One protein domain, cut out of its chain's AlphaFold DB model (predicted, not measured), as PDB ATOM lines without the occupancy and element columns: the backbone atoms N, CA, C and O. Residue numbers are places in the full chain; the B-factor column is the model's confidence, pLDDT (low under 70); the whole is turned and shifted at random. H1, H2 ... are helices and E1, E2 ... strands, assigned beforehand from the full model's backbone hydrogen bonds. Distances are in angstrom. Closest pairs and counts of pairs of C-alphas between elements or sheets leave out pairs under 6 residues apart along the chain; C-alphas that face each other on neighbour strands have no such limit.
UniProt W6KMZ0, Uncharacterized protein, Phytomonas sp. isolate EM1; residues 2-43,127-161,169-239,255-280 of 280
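This is residues 2 to 43, 127 to 161, 169 to 239 and 255 to 280 of the 280 residues of an uncharacterized protein of Phytomonas sp. isolate EM1 (UniProt W6KMZ0). A twisted sheet of five strands forms the middle layer, with helices H1, H7 and H8 over one face and H5 and H6 over the other, while residues 127 to 135, with H3, stick out from this body. The printed part has 174 residues, with named elements in the order E1 H1 H2 E2 H3 H4 H5 E3 H6 E4 H7 H8 E5, eight helices and five strands. The sheet, E2 E1 E3 E4 E5, is mixed, and so is the class, helices and strands. The whole is compact, with a radius of gyration of the C-alphas of 16.6 A and spans of 50 by 46 by 33 A.

The sheet runs E2 (residues 33 to 39), E1 (2 to 8), E3 (175 to 178), E4 (206 to 210), E5 (275 to 279). Neighbours are parallel from E2 to E4, with N 4 and O 34 at 2.9 A, N 5 and O 175 at 2.8 A, and N 176 and O 206 at 2.8 A, within hydrogen-bond range. E5 is antiparallel to E4, with N 207 and O 278 at 2.9 A. H1 (13 to 24) and H7 (216 to 231) are on the same face and touch at a steep tilt of 47 degrees, the same way; their closest C-alphas, Leu 18 and Val 220, are 5.9 A apart. H8 (255 to 271) touches H7 at a shallow tilt of 30 degrees, opposite ways; the closest C-alphas, Gly 229 and Thr 263, are 5.6 A apart. H5 (144 to 158) and H6 (181 to 195), on the opposite face from H1, are apart. H2 (29 to 32) only grazes the sheet. H4 (138 to 141) is only just at the sheet's level, at 3.5 A. H3 (127 to 133) stands free. E1, H1 H2, E2 and E3, H6, E4 are strand-helix-strand units, parallel neighbour strands joined through helices, with right-handed crossovers. Every O i to N i+4 pair is within range in H1, H5, H7 and H8, 10 of 11 in H6 and 1 of 3 in H3, which has 2 of 4 O i to N i+3 pairs.

E1 begins at C-alpha 2 (-49.312, -22.668, -40.321) and measures 19.7 A; E2 measures 19.8 A. H8 measures 23.7 A, H7 22.5 A, H5 21.5 A, H6 21.1 A and H1 16.2 A. E5 ends at C-alpha 279 (-38.897, -19.209, -30.001).

The C-alphas farthest apart, Glu 128 and Asn 239, are 53.9 A apart. Residues 44 to 126, 162 to 168 and 240 to 254 are not printed, with C-alpha gaps of 34.6, 15.9 and 16.3 A. Of the links printed whole, none is long. Mean pLDDT of the printed part is 75.1; 49 residues are under 70, among them 127 to 140 and 152 to 161.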
ATOM      1  N   PHE A   2     -50.553 -23.338 -40.699       84.69
ATOM      2  CA  PHE A   2     -49.312 -22.668 -40.321       84.69
ATOM      3  C   PHE A   2     -48.606 -22.114 -41.556       84.69
ATOM      4  O   PHE A   2     -48.786 -22.620 -42.658       84.69
ATOM      5  N   HIS A   3     -47.788 -21.081 -41.379       86.50
ATOM      6  CA  HIS A   3     -46.987 -20.510 -42.458       86.50
ATOM      7  C   HIS A   3     -45.514 -20.800 -42.196       86.50
ATOM      8  O   HIS A   3     -44.947 -20.236 -41.257       86.50
ATOM      9  N   LEU A   4     -44.927 -21.656 -43.036       89.88
ATOM     10  CA  LEU A   4     -43.499 -21.938 -43.077       89.88
ATOM     11  C   LEU A   4     -42.826 -21.076 -44.150       89.88
ATOM     12  O   LEU A   4     -43.182 -21.123 -45.330       89.88
ATOM     13  N   HIS A   5     -41.842 -20.291 -43.726       91.00
ATOM     14  CA  HIS A   5     -41.052 -19.432 -44.591       91.00
ATOM     15  C   HIS A   5     -39.601 -19.904 -44.644       91.00
ATOM     16  O   HIS A   5     -38.950 -20.020 -43.610       91.00
ATOM     17  N   ILE A   6     -39.088 -20.169 -45.842       91.44
ATOM     18  CA  ILE A   6     -37.701 -20.603 -46.039       91.44
ATOM     19  C   ILE A   6     -36.848 -19.388 -46.398       91.44
ATOM     20  O   ILE A   6     -37.137 -18.688 -47.370       91.44
ATOM     21  N   VAL A   7     -35.792 -19.140 -45.629       90.12
ATOM     22  CA  VAL A   7     -34.874 -18.019 -45.855       90.12
ATOM     23  C   VAL A   7     -33.480 -18.561 -46.101       90.12
ATOM     24  O   VAL A   7     -32.959 -19.352 -45.313       90.12
ATOM     25  N   ASP A   8     -32.884 -18.137 -47.208       86.88
ATOM     26  CA  ASP A   8     -31.493 -18.434 -47.540       86.88
ATOM     27  C   ASP A   8     -31.001 -17.508 -48.657       86.88
ATOM     28  O   ASP A   8     -31.712 -16.615 -49.114       86.88
ATOM     29  N   ASN A   9     -29.794 -17.744 -49.149       76.56
ATOM     30  CA  ASN A   9     -29.269 -17.126 -50.352       76.56
ATOM     31  C   ASN A   9     -30.128 -17.465 -51.583       76.56
ATOM     32  O   ASN A   9     -30.596 -18.595 -51.748       76.56
ATOM     33  N   ALA A  10     -30.271 -16.492 -52.488       68.44
ATOM     34  CA  ALA A  10     -31.091 -16.612 -53.699       68.44
ATOM     35  C   ALA A  10     -30.667 -17.764 -54.634       68.44
ATOM     36  O   ALA A  10     -31.486 -18.258 -55.406       68.44
ATOM     37  N   ASP A  11     -29.405 -18.190 -54.551       70.75
ATOM     38  CA  ASP A  11     -28.827 -19.262 -55.368       70.75
ATOM     39  C   ASP A  11     -28.600 -20.562 -54.571       70.75
ATOM     40  O   ASP A  11     -27.967 -21.497 -55.061       70.75
ATOM     41  N   SER A  12     -29.106 -20.652 -53.336       79.44
ATOM     42  CA  SER A  12     -28.898 -21.841 -52.511       79.44
ATOM     43  C   SER A  12     -29.629 -23.064 -53.069       79.44
ATOM     44  O   SER A  12     -30.846 -23.085 -53.294       79.44
ATOM     45  N   VAL A  13     -28.849 -24.129 -53.274       80.38
ATOM     46  CA  VAL A  13     -29.351 -25.438 -53.697       80.38
ATOM     47  C   VAL A  13     -30.238 -26.042 -52.618       80.38
ATOM     48  O   VAL A  13     -31.312 -26.558 -52.929       80.38
ATOM     49  N   LEU A  14     -29.801 -25.939 -51.362       83.94
ATOM     50  CA  LEU A  14     -30.478 -26.514 -50.211       83.94
ATOM     51  C   LEU A  14     -31.837 -25.854 -49.974       83.94
ATOM     52  O   LEU A  14     -32.824 -26.561 -49.798       83.94
ATOM     53  N   SER A  15     -31.925 -24.524 -50.042       85.94
ATOM     54  CA  SER A  15     -33.196 -23.813 -49.843       85.94
ATOM     55  C   SER A  15     -34.218 -24.131 -50.936       85.94
ATOM     56  O   SER A  15     -35.393 -24.365 -50.645       85.94
ATOM     57  N   SER A  16     -33.759 -24.233 -52.185       84.06
ATOM     58  CA  SER A  16     -34.587 -24.638 -53.323       84.06
ATOM     59  C   SER A  16     -35.077 -26.078 -53.172       84.06
ATOM     60  O   SER A  16     -36.226 -26.379 -53.494       84.06
ATOM     61  N   LEU A  17     -34.220 -26.967 -52.661       86.88
ATOM     62  CA  LEU A  17     -34.568 -28.363 -52.420       86.88
ATOM     63  C   LEU A  17     -35.561 -28.513 -51.265       86.88
ATOM     64  O   LEU A  17     -36.553 -29.217 -51.419       86.88
ATOM     65  N   LEU A  18     -35.340 -27.815 -50.148       88.75
ATOM     66  CA  LEU A  18     -36.270 -27.762 -49.017       88.75
ATOM     67  C   LEU A  18     -37.640 -27.253 -49.475       88.75
ATOM     68  O   LEU A  18     -38.660 -27.870 -49.180       88.75
ATOM     69  N   PHE A  19     -37.674 -26.174 -50.258       88.19
ATOM     70  CA  PHE A  19     -38.925 -25.629 -50.779       88.19
ATOM     71  C   PHE A  19     -39.647 -26.615 -51.698       88.19
ATOM     72  O   PHE A  19     -40.843 -26.851 -51.522       88.19
ATOM     73  N   ALA A  20     -38.931 -27.231 -52.644       85.25
ATOM     74  CA  ALA A  20     -39.498 -28.256 -53.514       85.25
ATOM     75  C   ALA A  20     -40.027 -29.454 -52.710       85.25
ATOM     76  O   ALA A  20     -41.112 -29.957 -52.996       85.25
ATOM     77  N   HIS A  21     -39.297 -29.877 -51.678       87.50
ATOM     78  CA  HIS A  21     -39.684 -30.980 -50.804       87.50
ATOM     79  C   HIS A  21     -40.992 -30.694 -50.068       87.50
ATOM     80  O   HIS A  21     -41.953 -31.454 -50.206       87.50
ATOM     81  N   PHE A  22     -41.080 -29.555 -49.379       86.00
ATOM     82  CA  PHE A  22     -42.296 -29.168 -48.664       86.00
ATOM     83  C   PHE A  22     -43.488 -28.931 -49.599       86.00
ATOM     84  O   PHE A  22     -44.614 -29.285 -49.249       86.00
ATOM     85  N   ALA A  23     -43.255 -28.390 -50.797       82.94
ATOM     86  CA  ALA A  23     -44.318 -28.124 -51.762       82.94
ATOM     87  C   ALA A  23     -44.850 -29.395 -52.446       82.94
ATOM     88  O   ALA A  23     -46.045 -29.484 -52.731       82.94
ATOM     89  N   LEU A  24     -43.981 -30.369 -52.737       80.44
ATOM     90  CA  LEU A  24     -44.319 -31.509 -53.595       80.44
ATOM     91  C   LEU A  24     -44.491 -32.826 -52.835       80.44
ATOM     92  O   LEU A  24     -45.252 -33.683 -53.283       80.44
ATOM     93  N   ARG A  25     -43.771 -33.025 -51.725       75.06
ATOM     94  CA  ARG A  25     -43.576 -34.358 -51.128       75.06
ATOM     95  C   ARG A  25     -44.039 -34.501 -49.688       75.06
ATOM     96  O   ARG A  25     -44.241 -35.629 -49.254       75.06
ATOM     97  N   CYS A  26     -44.321 -33.421 -48.968       74.75
ATOM     98  CA  CYS A  26     -44.718 -33.523 -47.560       74.75
ATOM     99  C   CYS A  26     -46.187 -33.933 -47.316       74.75
ATOM    100  O   CYS A  26     -46.751 -33.579 -46.288       74.75
ATOM    101  N   GLY A  27     -46.815 -34.701 -48.216       73.62
ATOM    102  CA  GLY A  27     -48.081 -35.408 -47.960       73.62
ATOM    103  C   GLY A  27     -49.139 -34.578 -47.221       73.62
ATOM    104  O   GLY A  27     -49.625 -33.590 -47.760       73.62
ATOM    105  N   GLN A  28     -49.471 -34.974 -45.987       70.44
ATOM    106  CA  GLN A  28     -50.458 -34.304 -45.126       70.44
ATOM    107  C   GLN A  28     -50.014 -32.920 -44.622       70.44
ATOM    108  O   GLN A  28     -50.861 -32.056 -44.402       70.44
ATOM    109  N   LEU A  29     -48.708 -32.653 -44.491       75.88
ATOM    110  CA  LEU A  29     -48.225 -31.322 -44.107       75.88
ATOM    111  C   LEU A  29     -48.610 -30.261 -45.134       75.88
ATOM    112  O   LEU A  29     -48.864 -29.125 -44.752       75.88
ATOM    113  N   ARG A  30     -48.709 -30.607 -46.425       73.81
ATOM    114  CA  ARG A  30     -49.091 -29.636 -47.467       73.81
ATOM    115  C   ARG A  30     -50.493 -29.054 -47.250       73.81
ATOM    116  O   ARG A  30     -50.793 -27.977 -47.747       73.81
ATOM    117  N   GLU A  31     -51.356 -29.771 -46.529       78.50
ATOM    118  CA  GLU A  31     -52.718 -29.329 -46.199       78.50
ATOM    119  C   GLU A  31     -52.723 -28.395 -44.982       78.50
ATOM    120  O   GLU A  31     -53.663 -27.631 -44.768       78.50
ATOM    121  N   GLN A  32     -51.644 -28.424 -44.200       81.50
ATOM    122  CA  GLN A  32     -51.496 -27.669 -42.963       81.50
ATOM    123  C   GLN A  32     -50.512 -26.505 -43.098       81.50
ATOM    124  O   GLN A  32     -50.564 -25.594 -42.272       81.50
ATOM    125  N   LEU A  33     -49.669 -26.500 -44.136       82.06
ATOM    126  CA  LEU A  33     -48.625 -25.510 -44.383       82.06
ATOM    127  C   LEU A  33     -48.949 -24.611 -45.578       82.06
ATOM    128  O   LEU A  33     -49.161 -25.067 -46.698       82.06
ATOM    129  N   LEU A  34     -48.879 -23.305 -45.346       85.50
ATOM    130  CA  LEU A  34     -48.628 -22.313 -46.378       85.50
ATOM    131  C   LEU A  34     -47.110 -22.139 -46.506       85.50
ATOM    132  O   LEU A  34     -46.427 -21.990 -45.492       85.50
ATOM    133  N   LEU A  35     -46.590 -22.160 -47.734       85.19
ATOM    134  CA  LEU A  35     -45.155 -22.073 -48.011       85.19
ATOM    135  C   LEU A  35     -44.806 -20.779 -48.732       85.19
ATOM    136  O   LEU A  35     -45.451 -20.394 -49.708       85.19
ATOM    137  N   SER A  36     -43.735 -20.137 -48.288       86.12
ATOM    138  CA  SER A  36     -43.105 -19.037 -49.013       86.12
ATOM    139  C   SER A  36     -41.596 -19.033 -48.779       86.12
ATOM    140  O   SER A  36     -41.087 -19.771 -47.937       86.12
ATOM    141  N   ALA A  37     -40.870 -18.220 -49.543       88.62
ATOM    142  CA  ALA A  37     -39.424 -18.108 -49.409       88.62
ATOM    143  C   ALA A  37     -38.924 -16.673 -49.597       88.62
ATOM    144  O   ALA A  37     -39.637 -15.830 -50.152       88.62
ATOM    145  N   SER A  38     -37.719 -16.377 -49.115       87.25
ATOM    146  CA  SER A  38     -37.054 -15.092 -49.343       87.25
ATOM    147  C   SER A  38     -35.532 -15.180 -49.294       87.25
ATOM    148  O   SER A  38     -34.962 -16.173 -48.843       87.25
ATOM    149  N   ALA A  39     -34.889 -14.124 -49.793       86.75
ATOM    150  CA  ALA A  39     -33.445 -13.969 -49.788       86.75
ATOM    151  C   ALA A  39     -32.941 -13.369 -48.471       86.75
ATOM    152  O   ALA A  39     -33.397 -12.293 -48.060       86.75
ATOM    153  N   ALA A  40     -31.927 -13.992 -47.878       84.25
ATOM    154  CA  ALA A  40     -31.081 -13.332 -46.891       84.25
ATOM    155  C   ALA A  40     -30.231 -12.216 -47.556       84.25
ATOM    156  O   ALA A  40     -29.964 -12.273 -48.763       84.25
ATOM    157  N   PRO A  41     -29.819 -11.170 -46.814       79.19
ATOM    158  CA  PRO A  41     -28.959 -10.111 -47.337       79.19
ATOM    159  C   PRO A  41     -27.637 -10.629 -47.915       79.19
ATOM    160  O   PRO A  41     -26.936 -11.429 -47.297       79.19
ATOM    161  N   SER A  42     -27.251 -10.111 -49.085       68.56
ATOM    162  CA  SER A  42     -26.085 -10.607 -49.824       68.56
ATOM    163  C   SER A  42     -24.726 -10.328 -49.157       68.56
ATOM    164  O   SER A  42     -23.711 -10.904 -49.532       68.56
ATOM    165  N   ASN A  43     -24.677  -9.446 -48.159       63.56
ATOM    166  CA  ASN A  43     -23.471  -9.128 -47.388       63.56
ATOM    167  C   ASN A  43     -23.126 -10.188 -46.329       63.56
ATOM    168  O   ASN A  43     -22.016 -10.169 -45.805       63.56
ATOM    169  N   ILE A 127     -38.927 -24.359 -75.923       43.84
ATOM    170  CA  ILE A 127     -37.685 -23.829 -75.325       43.84
ATOM    171  C   ILE A 127     -37.587 -22.294 -75.333       43.84
ATOM    172  O   ILE A 127     -36.973 -21.720 -74.433       43.84
ATOM    173  N   GLU A 128     -38.194 -21.625 -76.308       40.88
ATOM    174  CA  GLU A 128     -38.104 -20.169 -76.471       40.88
ATOM    175  C   GLU A 128     -39.012 -19.409 -75.491       40.88
ATOM    176  O   GLU A 128     -38.601 -18.372 -74.972       40.88
ATOM    177  N   GLU A 129     -40.147 -19.989 -75.086       46.62
ATOM    178  CA  GLU A 129     -40.976 -19.455 -73.995       46.62
ATOM    179  C   GLU A 129     -40.316 -19.647 -72.613       46.62
ATOM    180  O   GLU A 129     -40.582 -18.884 -71.686       46.62
ATOM    181  N   ARG A 130     -39.391 -20.611 -72.450       43.66
ATOM    182  CA  ARG A 130     -38.731 -20.911 -71.154       43.66
ATOM    183  C   ARG A 130     -37.816 -19.790 -70.656       43.66
ATOM    184  O   ARG A 130     -37.682 -19.620 -69.445       43.66
ATOM    185  N   ARG A 131     -37.185 -19.033 -71.565       38.69
ATOM    186  CA  ARG A 131     -36.267 -17.930 -71.209       38.69
ATOM    187  C   ARG A 131     -36.991 -16.714 -70.631       38.69
ATOM    188  O   ARG A 131     -36.421 -16.033 -69.784       38.69
ATOM    189  N   GLU A 132     -38.230 -16.463 -71.049       38.03
ATOM    190  CA  GLU A 132     -39.068 -15.395 -70.487       38.03
ATOM    191  C   GLU A 132     -39.987 -15.894 -69.358       38.03
ATOM    192  O   GLU A 132     -40.303 -15.119 -68.450       38.03
ATOM    193  N   ALA A 133     -40.359 -17.183 -69.356       39.50
ATOM    194  CA  ALA A 133     -41.257 -17.773 -68.360       39.50
ATOM    195  C   ALA A 133     -40.581 -18.129 -67.023       39.50
ATOM    196  O   ALA A 133     -41.233 -18.041 -65.983       39.50
ATOM    197  N   ILE A 134     -39.293 -18.492 -67.003       46.41
ATOM    198  CA  ILE A 134     -38.593 -18.868 -65.761       46.41
ATOM    199  C   ILE A 134     -37.744 -17.692 -65.268       46.41
ATOM    200  O   ILE A 134     -36.514 -17.723 -65.251       46.41
ATOM    201  N   ARG A 135     -38.408 -16.619 -64.820       45.41
ATOM    202  CA  ARG A 135     -37.775 -15.735 -63.828       45.41
ATOM    203  C   ARG A 135     -37.490 -16.607 -62.603       45.41
ATOM    204  O   ARG A 135     -38.416 -17.296 -62.169       45.41
ATOM    205  N   LYS A 136     -36.256 -16.609 -62.061       51.66
ATOM    206  CA  LYS A 136     -35.970 -17.349 -60.811       51.66
ATOM    207  C   LYS A 136     -37.074 -17.012 -59.813       51.66
ATOM    208  O   LYS A 136     -37.501 -15.854 -59.762       51.66
ATOM    209  N   TYR A 137     -37.570 -18.019 -59.103       52.25
ATOM    210  CA  TYR A 137     -38.822 -17.913 -58.359       52.25
ATOM    211  C   TYR A 137     -38.838 -16.610 -57.528       52.25
ATOM    212  O   TYR A 137     -37.933 -16.401 -56.715       52.25
ATOM    213  N   PRO A 138     -39.803 -15.692 -57.748       53.59
ATOM    214  CA  PRO A 138     -39.693 -14.286 -57.326       53.59
ATOM    215  C   PRO A 138     -39.530 -14.122 -55.810       53.59
ATOM    216  O   PRO A 138     -38.997 -13.122 -55.326       53.59
ATOM    217  N   PHE A 139     -39.968 -15.130 -55.062       57.44
ATOM    218  CA  PHE A 139     -39.833 -15.227 -53.621       57.44
ATOM    219  C   PHE A 139     -38.361 -15.331 -53.194       57.44
ATOM    220  O   PHE A 139     -37.921 -14.467 -52.450       57.44
ATOM    221  N   PHE A 140     -37.547 -16.220 -53.776       66.69
ATOM    222  CA  PHE A 140     -36.108 -16.334 -53.464       66.69
ATOM    223  C   PHE A 140     -35.257 -15.136 -53.904       66.69
ATOM    224  O   PHE A 140     -34.099 -15.038 -53.525       66.69
ATOM    225  N   GLN A 141     -35.804 -14.217 -54.699       70.94
ATOM    226  CA  GLN A 141     -35.121 -12.975 -55.080       70.94
ATOM    227  C   GLN A 141     -35.519 -11.785 -54.204       70.94
ATOM    228  O   GLN A 141     -34.889 -10.727 -54.252       70.94
ATOM    229  N   THR A 142     -36.596 -11.919 -53.432       79.44
ATOM    230  CA  THR A 142     -37.105 -10.833 -52.602       79.44
ATOM    231  C   THR A 142     -36.360 -10.837 -51.271       79.44
ATOM    232  O   THR A 142     -36.398 -11.852 -50.586       79.44
ATOM    233  N   PRO A 143     -35.729  -9.725 -50.850       85.12
ATOM    234  CA  PRO A 143     -35.094  -9.649 -49.536       85.12
ATOM    235  C   PRO A 143     -36.087  -9.943 -48.408       85.12
ATOM    236  O   PRO A 143     -37.208  -9.421 -48.439       85.12
ATOM    237  N   PHE A 144     -35.667 -10.711 -47.402       87.25
ATOM    238  CA  PHE A 144     -36.505 -11.151 -46.282       87.25
ATOM    239  C   PHE A 144     -37.300 -10.008 -45.646       87.25
ATOM    240  O   PHE A 144     -38.528 -10.064 -45.582       87.25
ATOM    241  N   GLU A 145     -36.641  -8.903 -45.290       83.50
ATOM    242  CA  GLU A 145     -37.324  -7.766 -44.661       83.50
ATOM    243  C   GLU A 145     -38.435  -7.176 -45.537       83.50
ATOM    244  O   GLU A 145     -39.450  -6.670 -45.049       83.50
ATOM    245  N   ARG A 146     -38.234  -7.192 -46.860       82.00
ATOM    246  CA  ARG A 146     -39.214  -6.690 -47.822       82.00
ATOM    247  C   ARG A 146     -40.387  -7.659 -47.936       82.00
ATOM    248  O   ARG A 146     -41.526  -7.191 -47.959       82.00
ATOM    249  N   ALA A 147     -40.114  -8.962 -47.986       80.44
ATOM    250  CA  ALA A 147     -41.132 -10.007 -48.025       80.44
ATOM    251  C   ALA A 147     -42.011  -9.962 -46.766       80.44
ATOM    252  O   ALA A 147     -43.231  -9.819 -46.868       80.44
ATOM    253  N   GLU A 148     -41.387  -9.962 -45.588       80.50
ATOM    254  CA  GLU A 148     -42.080  -9.930 -44.303       80.50
ATOM    255  C   GLU A 148     -42.929  -8.657 -44.157       80.50
ATOM    256  O   GLU A 148     -44.133  -8.743 -43.909       80.50
ATOM    257  N   ARG A 149     -42.365  -7.460 -44.392       76.00
ATOM    258  CA  ARG A 149     -43.139  -6.204 -44.308       76.00
ATOM    259  C   ARG A 149     -44.304  -6.179 -45.292       76.00
ATOM    260  O   ARG A 149     -45.358  -5.637 -44.961       76.00
ATOM    261  N   SER A 150     -44.121  -6.702 -46.504       73.00
ATOM    262  CA  SER A 150     -45.172  -6.722 -47.522       73.00
ATOM    263  C   SER A 150     -46.338  -7.609 -47.092       73.00
ATOM    264  O   SER A 150     -47.486  -7.165 -47.105       73.00
ATOM    265  N   LEU A 151     -46.047  -8.835 -46.656       71.50
ATOM    266  CA  LEU A 151     -47.060  -9.802 -46.237       71.50
ATOM    267  C   LEU A 151     -47.785  -9.357 -44.970       71.50
ATOM    268  O   LEU A 151     -49.014  -9.391 -44.892       71.50
ATOM    269  N   SER A 152     -47.036  -8.823 -44.016       68.31
ATOM    270  CA  SER A 152     -47.634  -8.348 -42.781       68.31
ATOM    271  C   SER A 152     -48.511  -7.109 -42.991       68.31
ATOM    272  O   SER A 152     -49.538  -6.957 -42.330       68.31
ATOM    273  N   ARG A 153     -48.157  -6.223 -43.938       68.12
ATOM    274  CA  ARG A 153     -49.019  -5.099 -44.344       68.12
ATOM    275  C   ARG A 153     -50.297  -5.582 -45.012       68.12
ATOM    276  O   ARG A 153     -51.340  -5.016 -44.712       68.12
ATOM    277  N   LEU A 154     -50.214  -6.598 -45.872       65.12
ATOM    278  CA  LEU A 154     -51.373  -7.188 -46.544       65.12
ATOM    279  C   LEU A 154     -52.369  -7.771 -45.528       65.12
ATOM    280  O   LEU A 154     -53.568  -7.505 -45.596       65.12
ATOM    281  N   HIS A 155     -51.868  -8.493 -44.525       61.53
ATOM    282  CA  HIS A 155     -52.712  -9.023 -43.453       61.53
ATOM    283  C   HIS A 155     -53.233  -7.932 -42.518       61.53
ATOM    284  O   HIS A 155     -54.411  -7.928 -42.164       61.53
ATOM    285  N   SER A 156     -52.404  -6.939 -42.195       59.94
ATOM    286  CA  SER A 156     -52.834  -5.790 -41.396       59.94
ATOM    287  C   SER A 156     -53.869  -4.929 -42.121       59.94
ATOM    288  O   SER A 156     -54.730  -4.356 -41.464       59.94
ATOM    289  N   SER A 157     -53.824  -4.817 -43.455       54.59
ATOM    290  CA  SER A 157     -54.848  -4.100 -44.227       54.59
ATOM    291  C   SER A 157     -56.195  -4.809 -44.224       54.59
ATOM    292  O   SER A 157     -57.210  -4.122 -44.234       54.59
ATOM    293  N   ASN A 158     -56.214  -6.139 -44.115       51.50
ATOM    294  CA  ASN A 158     -57.452  -6.894 -43.919       51.50
ATOM    295  C   ASN A 158     -57.986  -6.750 -42.481       51.50
ATOM    296  O   ASN A 158     -59.190  -6.803 -42.267       51.50
ATOM    297  N   ALA A 159     -57.102  -6.495 -41.508       51.06
ATOM    298  CA  ALA A 159     -57.444  -6.235 -40.105       51.06
ATOM    299  C   ALA A 159     -57.696  -4.741 -39.777       51.06
ATOM    300  O   ALA A 159     -57.898  -4.373 -38.616       51.06
ATOM    301  N   LYS A 160     -57.678  -3.846 -40.776       48.69
ATOM    302  CA  LYS A 160     -57.998  -2.418 -40.611       48.69
ATOM    303  C   LYS A 160     -59.513  -2.205 -40.566       48.69
ATOM    304  O   LYS A 160     -60.097  -1.638 -41.484       48.69
ATOM    305  N   GLN A 161     -60.116  -2.577 -39.444       44.72
ATOM    306  CA  GLN A 161     -61.305  -1.877 -38.955       44.72
ATOM    307  C   GLN A 161     -61.104  -1.255 -37.567       44.72
ATOM    308  O   GLN A 161     -61.897  -0.401 -37.189       44.72
ATOM    309  N   ILE A 169     -45.370  -4.025 -36.762       57.69
ATOM    310  CA  ILE A 169     -45.854  -5.145 -37.538       57.69
ATOM    311  C   ILE A 169     -45.524  -6.429 -36.765       57.69
ATOM    312  O   ILE A 169     -44.349  -6.748 -36.596       57.69
ATOM    313  N   ALA A 170     -46.550  -7.145 -36.298       59.25
ATOM    314  CA  ALA A 170     -46.383  -8.459 -35.683       59.25
ATOM    315  C   ALA A 170     -45.758  -9.460 -36.678       59.25
ATOM    316  O   ALA A 170     -45.979  -9.311 -37.889       59.25
ATOM    317  N   PRO A 171     -44.993 -10.463 -36.200       63.72
ATOM    318  CA  PRO A 171     -44.448 -11.503 -37.062       63.72
ATOM    319  C   PRO A 171     -45.563 -12.187 -37.853       63.72
ATOM    320  O   PRO A 171     -46.582 -12.594 -37.302       63.72
ATOM    321  N   TYR A 172     -45.380 -12.288 -39.167       71.56
ATOM    322  CA  TYR A 172     -46.387 -12.875 -40.046       71.56
ATOM    323  C   TYR A 172     -46.271 -14.401 -40.170       71.56
ATOM    324  O   TYR A 172     -47.246 -15.093 -40.469       71.56
ATOM    325  N   PHE A 173     -45.064 -14.922 -39.977       84.00
ATOM    326  CA  PHE A 173     -44.763 -16.335 -40.139       84.00
ATOM    327  C   PHE A 173     -44.910 -17.072 -38.811       84.00
ATOM    328  O   PHE A 173     -44.622 -16.511 -37.760       84.00
ATOM    329  N   HIS A 174     -45.329 -18.335 -38.883       87.19
ATOM    330  CA  HIS A 174     -45.350 -19.222 -37.716       87.19
ATOM    331  C   HIS A 174     -43.999 -19.924 -37.572       87.19
ATOM    332  O   HIS A 174     -43.474 -20.085 -36.475       87.19
ATOM    333  N   PHE A 175     -43.415 -20.307 -38.711       91.25
ATOM    334  CA  PHE A 175     -42.138 -20.994 -38.788       91.25
ATOM    335  C   PHE A 175     -41.233 -20.297 -39.799       91.25
ATOM    336  O   PHE A 175     -41.661 -19.989 -40.913       91.25
ATOM    337  N   ILE A 176     -39.973 -20.089 -39.431       92.50
ATOM    338  CA  ILE A 176     -38.919 -19.630 -40.330       92.50
ATOM    339  C   ILE A 176     -37.801 -20.669 -40.318       92.50
ATOM    340  O   ILE A 176     -37.156 -20.882 -39.296       92.50
ATOM    341  N   LEU A 177     -37.572 -21.298 -41.468       94.06
ATOM    342  CA  LEU A 177     -36.466 -22.221 -41.685       94.06
ATOM    343  C   LEU A 177     -35.308 -21.474 -42.342       94.06
ATOM    344  O   LEU A 177     -35.383 -21.099 -43.516       94.06
ATOM    345  N   ALA A 178     -34.232 -21.289 -41.587       92.50
ATOM    346  CA  ALA A 178     -32.950 -20.842 -42.099       92.50
ATOM    347  C   ALA A 178     -32.171 -22.049 -42.629       92.50
ATOM    348  O   ALA A 178     -31.853 -22.974 -41.880       92.50
ATOM    349  N   ALA A 179     -31.839 -22.047 -43.916       86.25
ATOM    350  CA  ALA A 179     -31.096 -23.162 -44.507       86.25
ATOM    351  C   ALA A 179     -29.580 -23.116 -44.220       86.25
ATOM    352  O   ALA A 179     -28.891 -24.105 -44.455       86.25
ATOM    353  N   GLN A 180     -29.062 -22.012 -43.668       86.56
ATOM    354  CA  GLN A 180     -27.672 -21.884 -43.215       86.56
ATOM    355  C   GLN A 180     -27.584 -21.207 -41.835       86.56
ATOM    356  O   GLN A 180     -28.387 -20.305 -41.568       86.56
ATOM    357  N   PRO A 181     -26.578 -21.540 -41.000       87.38
ATOM    358  CA  PRO A 181     -26.383 -20.906 -39.691       87.38
ATOM    359  C   PRO A 181     -26.205 -19.383 -39.755       87.38
ATOM    360  O   PRO A 181     -26.801 -18.656 -38.973       87.38
ATOM    361  N   SER A 182     -25.485 -18.863 -40.753       87.25
ATOM    362  CA  SER A 182     -25.327 -17.410 -40.942       87.25
ATOM    363  C   SER A 182     -26.657 -16.693 -41.213       87.25
ATOM    364  O   SER A 182     -26.868 -15.560 -40.778       87.25
ATOM    365  N   THR A 183     -27.575 -17.362 -41.916       89.00
ATOM    366  CA  THR A 183     -28.934 -16.858 -42.145       89.00
ATOM    367  C   THR A 183     -29.760 -16.915 -40.861       89.00
ATOM    368  O   THR A 183     -30.550 -16.008 -40.603       89.00
ATOM    369  N   TYR A 184     -29.561 -17.946 -40.040       90.94
ATOM    370  CA  TYR A 184     -30.193 -18.064 -38.728       90.94
ATOM    371  C   TYR A 184     -29.771 -16.932 -37.785       90.94
ATOM    372  O   TYR A 184     -30.640 -16.273 -37.215       90.94
ATOM    373  N   ASP A 185     -28.471 -16.648 -37.687       89.56
ATOM    374  CA  ASP A 185     -27.944 -15.563 -36.850       89.56
ATOM    375  C   ASP A 185     -28.516 -14.207 -37.279       89.56
ATOM    376  O   ASP A 185     -29.031 -13.448 -36.457       89.56
ATOM    377  N   TYR A 186     -28.542 -13.945 -38.591       90.25
ATOM    378  CA  TYR A 186     -29.175 -12.747 -39.144       90.25
ATOM    379  C   TYR A 186     -30.648 -12.613 -38.738       90.25
ATOM    380  O   TYR A 186     -31.096 -11.526 -38.367       90.25
ATOM    381  N   LEU A 187     -31.418 -13.702 -38.807       89.75
ATOM    382  CA  LEU A 187     -32.828 -13.697 -38.419       89.75
ATOM    383  C   LEU A 187     -32.994 -13.456 -36.912       89.75
ATOM    384  O   LEU A 187     -33.877 -12.695 -36.508       89.75
ATOM    385  N   CYS A 188     -32.125 -14.042 -36.087       88.94
ATOM    386  CA  CYS A 188     -32.105 -13.806 -34.647       88.94
ATOM    387  C   CYS A 188     -31.839 -12.334 -34.322       88.94
ATOM    388  O   CYS A 188     -32.596 -11.734 -33.552       88.94
ATOM    389  N   ASP A 189     -30.837 -11.723 -34.955       87.88
ATOM    390  CA  ASP A 189     -30.519 -10.301 -34.799       87.88
ATOM    391  C   ASP A 189     -31.673  -9.409 -35.267       87.88
ATOM    392  O   ASP A 189     -32.061  -8.453 -34.584       87.88
ATOM    393  N   TYR A 190     -32.276  -9.751 -36.408       86.50
ATOM    394  CA  TYR A 190     -33.396  -9.017 -36.983       86.50
ATOM    395  C   TYR A 190     -34.601  -8.946 -36.034       86.50
ATOM    396  O   TYR A 190     -35.172  -7.869 -35.826       86.50
ATOM    397  N   TYR A 191     -34.987 -10.072 -35.427       84.50
ATOM    398  CA  TYR A 191     -36.114 -10.108 -34.493       84.50
ATOM    399  C   TYR A 191     -35.744  -9.603 -33.091       84.50
ATOM    400  O   TYR A 191     -36.562  -8.937 -32.449       84.50
ATOM    401  N   SER A 192     -34.507  -9.807 -32.635       81.31
ATOM    402  CA  SER A 192     -34.012  -9.258 -31.361       81.31
ATOM    403  C   SER A 192     -33.961  -7.728 -31.372       81.31
ATOM    404  O   SER A 192     -34.401  -7.078 -30.419       81.31
ATOM    405  N   GLY A 193     -33.533  -7.128 -32.488       74.50
ATOM    406  CA  GLY A 193     -33.549  -5.676 -32.681       74.50
ATOM    407  C   GLY A 193     -34.957  -5.072 -32.622       74.50
ATOM    408  O   GLY A 193     -35.132  -3.941 -32.166       74.50
ATOM    409  N   ARG A 194     -35.985  -5.836 -33.014       70.44
ATOM    410  CA  ARG A 194     -37.393  -5.406 -32.963       70.44
ATOM    411  C   ARG A 194     -38.032  -5.540 -31.585       70.44
ATOM    412  O   ARG A 194     -38.849  -4.697 -31.219       70.44
ATOM    413  N   ARG A 195     -37.635  -6.544 -30.800       60.78
ATOM    414  CA  ARG A 195     -38.119  -6.758 -29.421       60.78
ATOM    415  C   ARG A 195     -37.809  -5.591 -28.490       60.78
ATOM    416  O   ARG A 195     -38.590  -5.294 -27.595       60.78
ATOM    417  N   SER A 196     -36.719  -4.873 -28.751       52.44
ATOM    418  CA  SER A 196     -36.339  -3.683 -27.979       52.44
ATOM    419  C   SER A 196     -37.324  -2.510 -28.129       52.44
ATOM    420  O   SER A 196     -37.247  -1.557 -27.356       52.44
ATOM    421  N   SER A 197     -38.238  -2.552 -29.110       46.78
ATOM    422  CA  SER A 197     -39.091  -1.415 -29.476       46.78
ATOM    423  C   SER A 197     -40.587  -1.593 -29.181       46.78
ATOM    424  O   SER A 197     -41.303  -0.594 -29.231       46.78
ATOM    425  N   ALA A 198     -41.091  -2.795 -28.871       46.62
ATOM    426  CA  ALA A 198     -42.531  -2.999 -28.681       46.62
ATOM    427  C   ALA A 198     -42.890  -4.204 -27.798       46.62
ATOM    428  O   ALA A 198     -42.281  -5.268 -27.889       46.62
ATOM    429  N   SER A 199     -43.966  -4.054 -27.015       42.44
ATOM    430  CA  SER A 199     -44.714  -5.157 -26.407       42.44
ATOM    431  C   SER A 199     -45.493  -5.901 -27.499       42.44
ATOM    432  O   SER A 199     -46.687  -5.669 -27.712       42.44
ATOM    433  N   LEU A 200     -44.798  -6.738 -28.266       48.84
ATOM    434  CA  LEU A 200     -45.433  -7.642 -29.218       48.84
ATOM    435  C   LEU A 200     -46.252  -8.660 -28.419       48.84
ATOM    436  O   LEU A 200     -45.684  -9.535 -27.778       48.84
ATOM    437  N   HIS A 201     -47.580  -8.537 -28.429       45.03
ATOM    438  CA  HIS A 201     -48.444  -9.658 -28.066       45.03
ATOM    439  C   HIS A 201     -48.181 -10.765 -29.097       45.03
ATOM    440  O   HIS A 201     -48.449 -10.587 -30.288       45.03
ATOM    441  N   LEU A 202     -47.513 -11.821 -28.629       48.56
ATOM    442  CA  LEU A 202     -46.743 -12.774 -29.417       48.56
ATOM    443  C   LEU A 202     -47.612 -13.494 -30.447       48.56
ATOM    444  O   LEU A 202     -48.545 -14.219 -30.117       48.56
ATOM    445  N   THR A 203     -47.256 -13.335 -31.716       56.53
ATOM    446  CA  THR A 203     -47.558 -14.359 -32.716       56.53
ATOM    447  C   THR A 203     -46.430 -15.370 -32.586       56.53
ATOM    448  O   THR A 203     -45.281 -14.990 -32.792       56.53
ATOM    449  N   ARG A 204     -46.744 -16.602 -32.165       75.19
ATOM    450  CA  ARG A 204     -45.758 -17.667 -31.930       75.19
ATOM    451  C   ARG A 204     -44.926 -17.879 -33.186       75.19
ATOM    452  O   ARG A 204     -45.437 -18.388 -34.185       75.19
ATOM    453  N   LEU A 205     -43.672 -17.453 -33.134       84.38
ATOM    454  CA  LEU A 205     -42.731 -17.612 -34.230       84.38
ATOM    455  C   LEU A 205     -41.589 -18.514 -33.761       84.38
ATOM    456  O   LEU A 205     -40.905 -18.214 -32.788       84.38
ATOM    457  N   VAL A 206     -41.375 -19.613 -34.479       89.06
ATOM    458  CA  VAL A 206     -40.183 -20.455 -34.345       89.06
ATOM    459  C   VAL A 206     -39.265 -20.187 -35.517       89.06
ATOM    460  O   VAL A 206     -39.635 -20.390 -36.674       89.06
ATOM    461  N   ILE A 207     -38.054 -19.746 -35.208       91.94
ATOM    462  CA  ILE A 207     -36.954 -19.681 -36.162       91.94
ATOM    463  C   ILE A 207     -36.059 -20.869 -35.882       91.94
ATOM    464  O   ILE A 207     -35.667 -21.073 -34.737       91.94
ATOM    465  N   PHE A 208     -35.736 -21.647 -36.908       93.50
ATOM    466  CA  PHE A 208     -34.874 -22.801 -36.739       93.50
ATOM    467  C   PHE A 208     -33.918 -23.004 -37.905       93.50
ATOM    468  O   PHE A 208     -34.177 -22.590 -39.037       93.50
ATOM    469  N   CYS A 209     -32.802 -23.657 -37.610       92.50
ATOM    470  CA  CYS A 209     -31.802 -24.082 -38.574       92.50
ATOM    471  C   CYS A 209     -31.366 -25.504 -38.241       92.50
ATOM    472  O   CYS A 209     -31.059 -25.809 -37.091       92.50
ATOM    473  N   VAL A 210     -31.339 -26.373 -39.247       87.50
ATOM    474  CA  VAL A 210     -30.853 -27.746 -39.092       87.50
ATOM    475  C   VAL A 210     -29.343 -27.751 -39.329       87.50
ATOM    476  O   VAL A 210     -28.890 -27.457 -40.437       87.50
ATOM    477  N   GLY A 211     -28.566 -28.057 -38.289       75.56
ATOM    478  CA  GLY A 211     -27.116 -28.218 -38.366       75.56
ATOM    479  C   GLY A 211     -26.701 -29.527 -39.051       75.56
ATOM    480  O   GLY A 211     -27.465 -30.490 -39.093       75.56
ATOM    481  N   GLY A 212     -25.473 -29.568 -39.585       61.59
ATOM    482  CA  GLY A 212     -24.885 -30.777 -40.195       61.59
ATOM    483  C   GLY A 212     -24.807 -30.766 -41.728       61.59
ATOM    484  O   GLY A 212     -25.147 -31.756 -42.370       61.59
ATOM    485  N   GLY A 213     -24.362 -29.645 -42.306       57.06
ATOM    486  CA  GLY A 213     -24.468 -29.273 -43.726       57.06
ATOM    487  C   GLY A 213     -23.810 -30.156 -44.798       57.06
ATOM    488  O   GLY A 213     -23.807 -29.745 -45.956       57.06
ATOM    489  N   ASP A 214     -23.307 -31.344 -44.469       64.50
ATOM    490  CA  ASP A 214     -22.638 -32.208 -45.451       64.50
ATOM    491  C   ASP A 214     -23.610 -33.163 -46.164       64.50
ATOM    492  O   ASP A 214     -23.372 -33.549 -47.309       64.50
ATOM    493  N   ASP A 215     -24.744 -33.507 -45.536       83.06
ATOM    494  CA  ASP A 215     -25.761 -34.384 -46.130       83.06
ATOM    495  C   ASP A 215     -27.106 -33.670 -46.305       83.06
ATOM    496  O   ASP A 215     -27.949 -33.597 -45.411       83.06
ATOM    497  N   ILE A 216     -27.332 -33.198 -47.530       81.56
ATOM    498  CA  ILE A 216     -28.561 -32.527 -47.952       81.56
ATOM    499  C   ILE A 216     -29.809 -33.392 -47.711       81.56
ATOM    500  O   ILE A 216     -30.850 -32.858 -47.320       81.56
ATOM    501  N   LYS A 217     -29.740 -34.713 -47.938       82.31
ATOM    502  CA  LYS A 217     -30.906 -35.597 -47.761       82.31
ATOM    503  C   LYS A 217     -31.285 -35.668 -46.292       82.31
ATOM    504  O   LYS A 217     -32.458 -35.521 -45.949       82.31
ATOM    505  N   ARG A 218     -30.277 -35.837 -45.436       83.81
ATOM    506  CA  ARG A 218     -30.445 -35.839 -43.985       83.81
ATOM    507  C   ARG A 218     -31.023 -34.511 -43.503       83.81
ATOM    508  O   ARG A 218     -32.016 -34.530 -42.781       83.81
ATOM    509  N   THR A 219     -30.504 -33.376 -43.970       86.75
ATOM    510  CA  THR A 219     -31.022 -32.044 -43.614       86.75
ATOM    511  C   THR A 219     -32.493 -31.868 -43.986       86.75
ATOM    512  O   THR A 219     -33.288 -31.423 -43.158       86.75
ATOM    513  N   VAL A 220     -32.884 -32.247 -45.208       87.44
ATOM    514  CA  VAL A 220     -34.285 -32.177 -45.660       87.44
ATOM    515  C   VAL A 220     -35.186 -33.068 -44.808       87.44
ATOM    516  O   VAL A 220     -36.260 -32.637 -44.387       87.44
ATOM    517  N   PHE A 221     -34.740 -34.290 -44.517       88.06
ATOM    518  CA  PHE A 221     -35.482 -35.232 -43.686       88.06
ATOM    519  C   PHE A 221     -35.688 -34.710 -42.257       88.06
ATOM    520  O   PHE A 221     -36.806 -34.736 -41.747       88.06
ATOM    521  N   ILE A 222     -34.638 -34.187 -41.623       89.00
ATOM    522  CA  ILE A 222     -34.720 -33.644 -40.261       89.00
ATOM    523  C   ILE A 222     -35.610 -32.403 -40.230       89.00
ATOM    524  O   ILE A 222     -36.451 -32.285 -39.343       89.00
ATOM    525  N   ALA A 223     -35.479 -31.506 -41.213       91.25
ATOM    526  CA  ALA A 223     -36.340 -30.333 -41.318       91.25
ATOM    527  C   ALA A 223     -37.816 -30.736 -41.439       91.25
ATOM    528  O   ALA A 223     -38.669 -30.139 -40.786       91.25
ATOM    529  N   GLN A 224     -38.120 -31.770 -42.234       90.75
ATOM    530  CA  GLN A 224     -39.469 -32.324 -42.311       90.75
ATOM    531  C   GLN A 224     -39.934 -32.835 -40.946       90.75
ATOM    532  O   GLN A 224     -40.986 -32.407 -40.485       90.75
ATOM    533  N   ARG A 225     -39.158 -33.709 -40.294       89.38
ATOM    534  CA  ARG A 225     -39.542 -34.312 -39.006       89.38
ATOM    535  C   ARG A 225     -39.764 -33.268 -37.921       89.38
ATOM    536  O   ARG A 225     -40.714 -33.371 -37.154       89.38
ATOM    537  N   PHE A 226     -38.928 -32.235 -37.900       91.12
ATOM    538  CA  PHE A 226     -39.087 -31.123 -36.978       91.12
ATOM    539  C   PHE A 226     -40.415 -30.398 -37.214       91.12
ATOM    540  O   PHE A 226     -41.195 -30.228 -36.284       91.12
ATOM    541  N   VAL A 227     -40.737 -30.050 -38.464       90.69
ATOM    542  CA  VAL A 227     -42.015 -29.398 -38.794       90.69
ATOM    543  C   VAL A 227     -43.218 -30.312 -38.514       90.69
ATOM    544  O   VAL A 227     -44.243 -29.824 -38.046       90.69
ATOM    545  N   GLU A 228     -43.111 -31.624 -38.746       89.31
ATOM    546  CA  GLU A 228     -44.153 -32.603 -38.386       89.31
ATOM    547  C   GLU A 228     -44.434 -32.615 -36.880       89.31
ATOM    548  O   GLU A 228     -45.605 -32.592 -36.487       89.31
ATOM    549  N   GLY A 229     -43.381 -32.579 -36.057       86.50
ATOM    550  CA  GLY A 229     -43.489 -32.474 -34.602       86.50
ATOM    551  C   GLY A 229     -44.135 -31.162 -34.155       86.50
ATOM    552  O   GLY A 229     -45.079 -31.176 -33.370       86.50
ATOM    553  N   LEU A 230     -43.723 -30.027 -34.736       87.50
ATOM    554  CA  LEU A 230     -44.290 -28.711 -34.407       87.50
ATOM    555  C   LEU A 230     -45.776 -28.581 -34.757       87.50
ATOM    556  O   LEU A 230     -46.525 -27.892 -34.063       87.50
ATOM    557  N   VAL A 231     -46.196 -29.207 -35.854       85.31
ATOM    558  CA  VAL A 231     -47.579 -29.165 -36.340       85.31
ATOM    559  C   VAL A 231     -48.464 -30.207 -35.631       85.31
ATOM    560  O   VAL A 231     -49.687 -30.088 -35.671       85.31
ATOM    561  N   GLY A 232     -47.874 -31.195 -34.947       78.69
ATOM    562  CA  GLY A 232     -48.604 -32.240 -34.219       78.69
ATOM    563  C   GLY A 232     -49.151 -33.356 -35.117       78.69
ATOM    564  O   GLY A 232     -50.129 -34.017 -34.770       78.69
ATOM    565  N   VAL A 233     -48.545 -33.587 -36.289       62.78
ATOM    566  CA  VAL A 233     -49.029 -34.604 -37.246       62.78
ATOM    567  C   VAL A 233     -48.885 -36.027 -36.686       62.78
ATOM    568  O   VAL A 233     -49.728 -36.878 -36.962       62.78
ATOM    569  N   GLU A 234     -47.881 -36.285 -35.841       52.78
ATOM    570  CA  GLU A 234     -47.681 -37.602 -35.211       52.78
ATOM    571  C   GLU A 234     -48.638 -37.877 -34.029       52.78
ATOM    572  O   GLU A 234     -48.947 -39.038 -33.748       52.78
ATOM    573  N   GLU A 235     -49.185 -36.847 -33.371       50.06
ATOM    574  CA  GLU A 235     -50.117 -37.006 -32.236       50.06
ATOM    575  C   GLU A 235     -51.530 -37.423 -32.677       50.06
ATOM    576  O   GLU A 235     -52.254 -38.083 -31.927       50.06
ATOM    577  N   SER A 236     -51.897 -37.146 -33.932       41.28
ATOM    578  CA  SER A 236     -53.181 -37.560 -34.521       41.28
ATOM    579  C   SER A 236     -53.325 -39.088 -34.653       41.28
ATOM    580  O   SER A 236     -54.435 -39.608 -34.757       41.28
ATOM    581  N   MET A 237     -52.221 -39.845 -34.590       37.56
ATOM    582  CA  MET A 237     -52.246 -41.316 -34.607       37.56
ATOM    583  C   MET A 237     -52.305 -41.971 -33.218       37.56
ATOM    584  O   MET A 237     -52.512 -43.182 -33.150       37.56
ATOM    585  N   LYS A 238     -52.131 -41.222 -32.119       43.50
ATOM    586  CA  LYS A 238     -52.059 -41.799 -30.760       43.50
ATOM    587  C   LYS A 238     -53.218 -41.440 -29.833       43.50
ATOM    588  O   LYS A 238     -53.401 -42.139 -28.845       43.50
ATOM    589  N   ASN A 239     -54.035 -40.444 -30.167       36.72
ATOM    590  CA  ASN A 239     -55.130 -40.006 -29.297       36.72
ATOM    591  C   ASN A 239     -56.499 -40.477 -29.810       36.72
ATOM    592  O   ASN A 239     -57.351 -39.686 -30.210       36.72
ATOM    593  N   GLU A 255     -47.539 -25.170 -23.528       73.88
ATOM    594  CA  GLU A 255     -47.690 -26.368 -24.366       73.88
ATOM    595  C   GLU A 255     -46.900 -26.259 -25.682       73.88
ATOM    596  O   GLU A 255     -46.394 -27.246 -26.216       73.88
ATOM    597  N   TRP A 256     -46.779 -25.052 -26.240       74.75
ATOM    598  CA  TRP A 256     -46.067 -24.861 -27.499       74.75
ATOM    599  C   TRP A 256     -44.548 -24.899 -27.322       74.75
ATOM    600  O   TRP A 256     -43.861 -25.484 -28.157       74.75
ATOM    601  N   VAL A 257     -44.035 -24.328 -26.228       78.50
ATOM    602  CA  VAL A 257     -42.618 -24.456 -25.850       78.50
ATOM    603  C   VAL A 257     -42.293 -25.915 -25.530       78.50
ATOM    604  O   VAL A 257     -41.336 -26.445 -26.084       78.50
ATOM    605  N   GLU A 258     -43.142 -26.600 -24.761       83.06
ATOM    606  CA  GLU A 258     -42.993 -28.033 -24.476       83.06
ATOM    607  C   GLU A 258     -42.984 -28.882 -25.755       83.06
ATOM    608  O   GLU A 258     -42.179 -29.805 -25.884       83.06
ATOM    609  N   ARG A 259     -43.826 -28.552 -26.744       83.69
ATOM    610  CA  ARG A 259     -43.836 -29.237 -28.046       83.69
ATOM    611  C   ARG A 259     -42.541 -29.010 -28.828       83.69
ATOM    612  O   ARG A 259     -42.026 -29.953 -29.433       83.69
ATOM    613  N   VAL A 260     -42.017 -27.782 -28.840       84.62
ATOM    614  CA  VAL A 260     -40.732 -27.456 -29.485       84.62
ATOM    615  C   VAL A 260     -39.600 -28.234 -28.817       84.62
ATOM    616  O   VAL A 260     -38.860 -28.931 -29.513       84.62
ATOM    617  N   ASP A 261     -39.512 -28.166 -27.489       85.50
ATOM    618  CA  ASP A 261     -38.463 -28.814 -26.700       85.50
ATOM    619  C   ASP A 261     -38.535 -30.341 -26.832       85.50
ATOM    620  O   ASP A 261     -37.533 -30.983 -27.143       85.50
ATOM    621  N   GLY A 262     -39.729 -30.932 -26.731       85.62
ATOM    622  CA  GLY A 262     -39.926 -32.373 -26.902       85.62
ATOM    623  C   GLY A 262     -39.577 -32.865 -28.311       85.62
ATOM    624  O   GLY A 262     -38.984 -33.939 -28.473       85.62
ATOM    625  N   THR A 263     -39.879 -32.072 -29.346       86.56
ATOM    626  CA  THR A 263     -39.469 -32.390 -30.725       86.56
ATOM    627  C   THR A 263     -37.948 -32.303 -30.869       86.56
ATOM    628  O   THR A 263     -37.337 -33.184 -31.478       86.56
ATOM    629  N   LEU A 264     -37.322 -31.274 -30.289       86.56
ATOM    630  CA  LEU A 264     -35.874 -31.082 -30.304       86.56
ATOM    631  C   LEU A 264     -35.148 -32.251 -29.628       86.56
ATOM    632  O   LEU A 264     -34.243 -32.839 -30.223       86.56
ATOM    633  N   GLU A 265     -35.574 -32.620 -28.420       85.50
ATOM    634  CA  GLU A 265     -35.014 -33.737 -27.659       85.50
ATOM    635  C   GLU A 265     -35.152 -35.056 -28.419       85.50
ATOM    636  O   GLU A 265     -34.184 -35.808 -28.532       85.50
ATOM    637  N   THR A 266     -36.326 -35.315 -29.006       86.62
ATOM    638  CA  THR A 266     -36.575 -36.533 -29.787       86.62
ATOM    639  C   THR A 266     -35.631 -36.625 -30.983       86.62
ATOM    640  O   THR A 266     -35.011 -37.667 -31.206       86.62
ATOM    641  N   LEU A 267     -35.475 -35.538 -31.744       86.19
ATOM    642  CA  LEU A 267     -34.607 -35.536 -32.921       86.19
ATOM    643  C   LEU A 267     -33.123 -35.587 -32.559       86.19
ATOM    644  O   LEU A 267     -32.361 -36.286 -33.229       86.19
ATOM    645  N   SER A 268     -32.720 -34.899 -31.491       84.25
ATOM    646  CA  SER A 268     -31.352 -34.952 -30.981       84.25
ATOM    647  C   SER A 268     -31.003 -36.367 -30.511       84.25
ATOM    648  O   SER A 268     -29.991 -36.922 -30.937       84.25
ATOM    649  N   ALA A 269     -31.882 -37.014 -29.739       83.44
ATOM    650  CA  ALA A 269     -31.671 -38.372 -29.245       83.44
ATOM    651  C   ALA A 269     -31.687 -39.428 -30.362       83.44
ATOM    652  O   ALA A 269     -30.885 -40.362 -30.343       83.44
ATOM    653  N   GLN A 270     -32.596 -39.300 -31.333       84.50
ATOM    654  CA  GLN A 270     -32.774 -40.305 -32.381       84.50
ATOM    655  C   GLN A 270     -31.748 -40.177 -33.510       84.50
ATOM    656  O   GLN A 270     -31.312 -41.190 -34.061       84.50
ATOM    657  N   TYR A 271     -31.373 -38.949 -33.872       83.56
ATOM    658  CA  TYR A 271     -30.556 -38.691 -35.055       83.56
ATOM    659  C   TYR A 271     -29.209 -38.043 -34.746       83.56
ATOM    660  O   TYR A 271     -28.407 -37.937 -35.672       83.56
ATOM    661  N   GLY A 272     -28.930 -37.625 -33.506       79.62
ATOM    662  CA  GLY A 272     -27.664 -36.981 -33.133       79.62
ATOM    663  C   GLY A 272     -27.419 -35.698 -33.924       79.62
ATOM    664  O   GLY A 272     -26.378 -35.559 -34.562       79.62
ATOM    665  N   VAL A 273     -28.426 -34.824 -33.986       78.44
ATOM    666  CA  VAL A 273     -28.407 -33.592 -34.786       78.44
ATOM    667  C   VAL A 273     -28.561 -32.386 -33.877       78.44
ATOM    668  O   VAL A 273     -29.431 -32.373 -33.007       78.44
ATOM    669  N   ASP A 274     -27.778 -31.350 -34.163       81.12
ATOM    670  CA  ASP A 274     -27.951 -30.026 -33.583       81.12
ATOM    671  C   ASP A 274     -28.948 -29.218 -34.420       81.12
ATOM    672  O   ASP A 274     -28.712 -28.927 -35.595       81.12
ATOM    673  N   ILE A 275     -30.084 -28.859 -33.825       83.31
ATOM    674  CA  ILE A 275     -31.042 -27.921 -34.413       83.31
ATOM    675  C   ILE A 275     -30.971 -26.640 -33.588       83.31
ATOM    676  O   ILE A 275     -31.211 -26.648 -32.382       83.31
ATOM    677  N   PHE A 276     -30.641 -25.531 -34.239       85.31
ATOM    678  CA  PHE A 276     -30.648 -24.217 -33.606       85.31
ATOM    679  C   PHE A 276     -32.070 -23.680 -33.645       85.31
ATOM    680  O   PHE A 276     -32.671 -23.668 -34.719       85.31
ATOM    681  N   VAL A 277     -32.614 -23.260 -32.502       87.06
ATOM    682  CA  VAL A 277     -34.000 -22.790 -32.396       87.06
ATOM    683  C   VAL A 277     -34.079 -21.507 -31.575       87.06
ATOM    684  O   VAL A 277     -33.498 -21.403 -30.496       87.06
ATOM    685  N   MET A 278     -34.855 -20.548 -32.073       84.38
ATOM    686  CA  MET A 278     -35.314 -19.379 -31.335       84.38
ATOM    687  C   MET A 278     -36.843 -19.356 -31.370       84.38
ATOM    688  O   MET A 278     -37.449 -19.249 -32.437       84.38
ATOM    689  N   VAL A 279     -37.457 -19.416 -30.190       79.94
ATOM    690  CA  VAL A 279     -38.897 -19.209 -30.001       79.94
ATOM    691  C   VAL A 279     -39.124 -17.746 -29.643       79.94
ATOM    692  O   VAL A 279     -38.478 -17.238 -28.714       79.94
ATOM    693  N   THR A 280     -39.996 -17.052 -30.388       70.38
ATOM    694  CA  THR A 280     -40.258 -15.626 -30.161       70.38
ATOM    695  C   THR A 280     -41.638 -15.206 -29.760       70.38
ATOM    696  O   THR A 280     -42.609 -15.762 -30.317       70.38
TER     697      THR A 280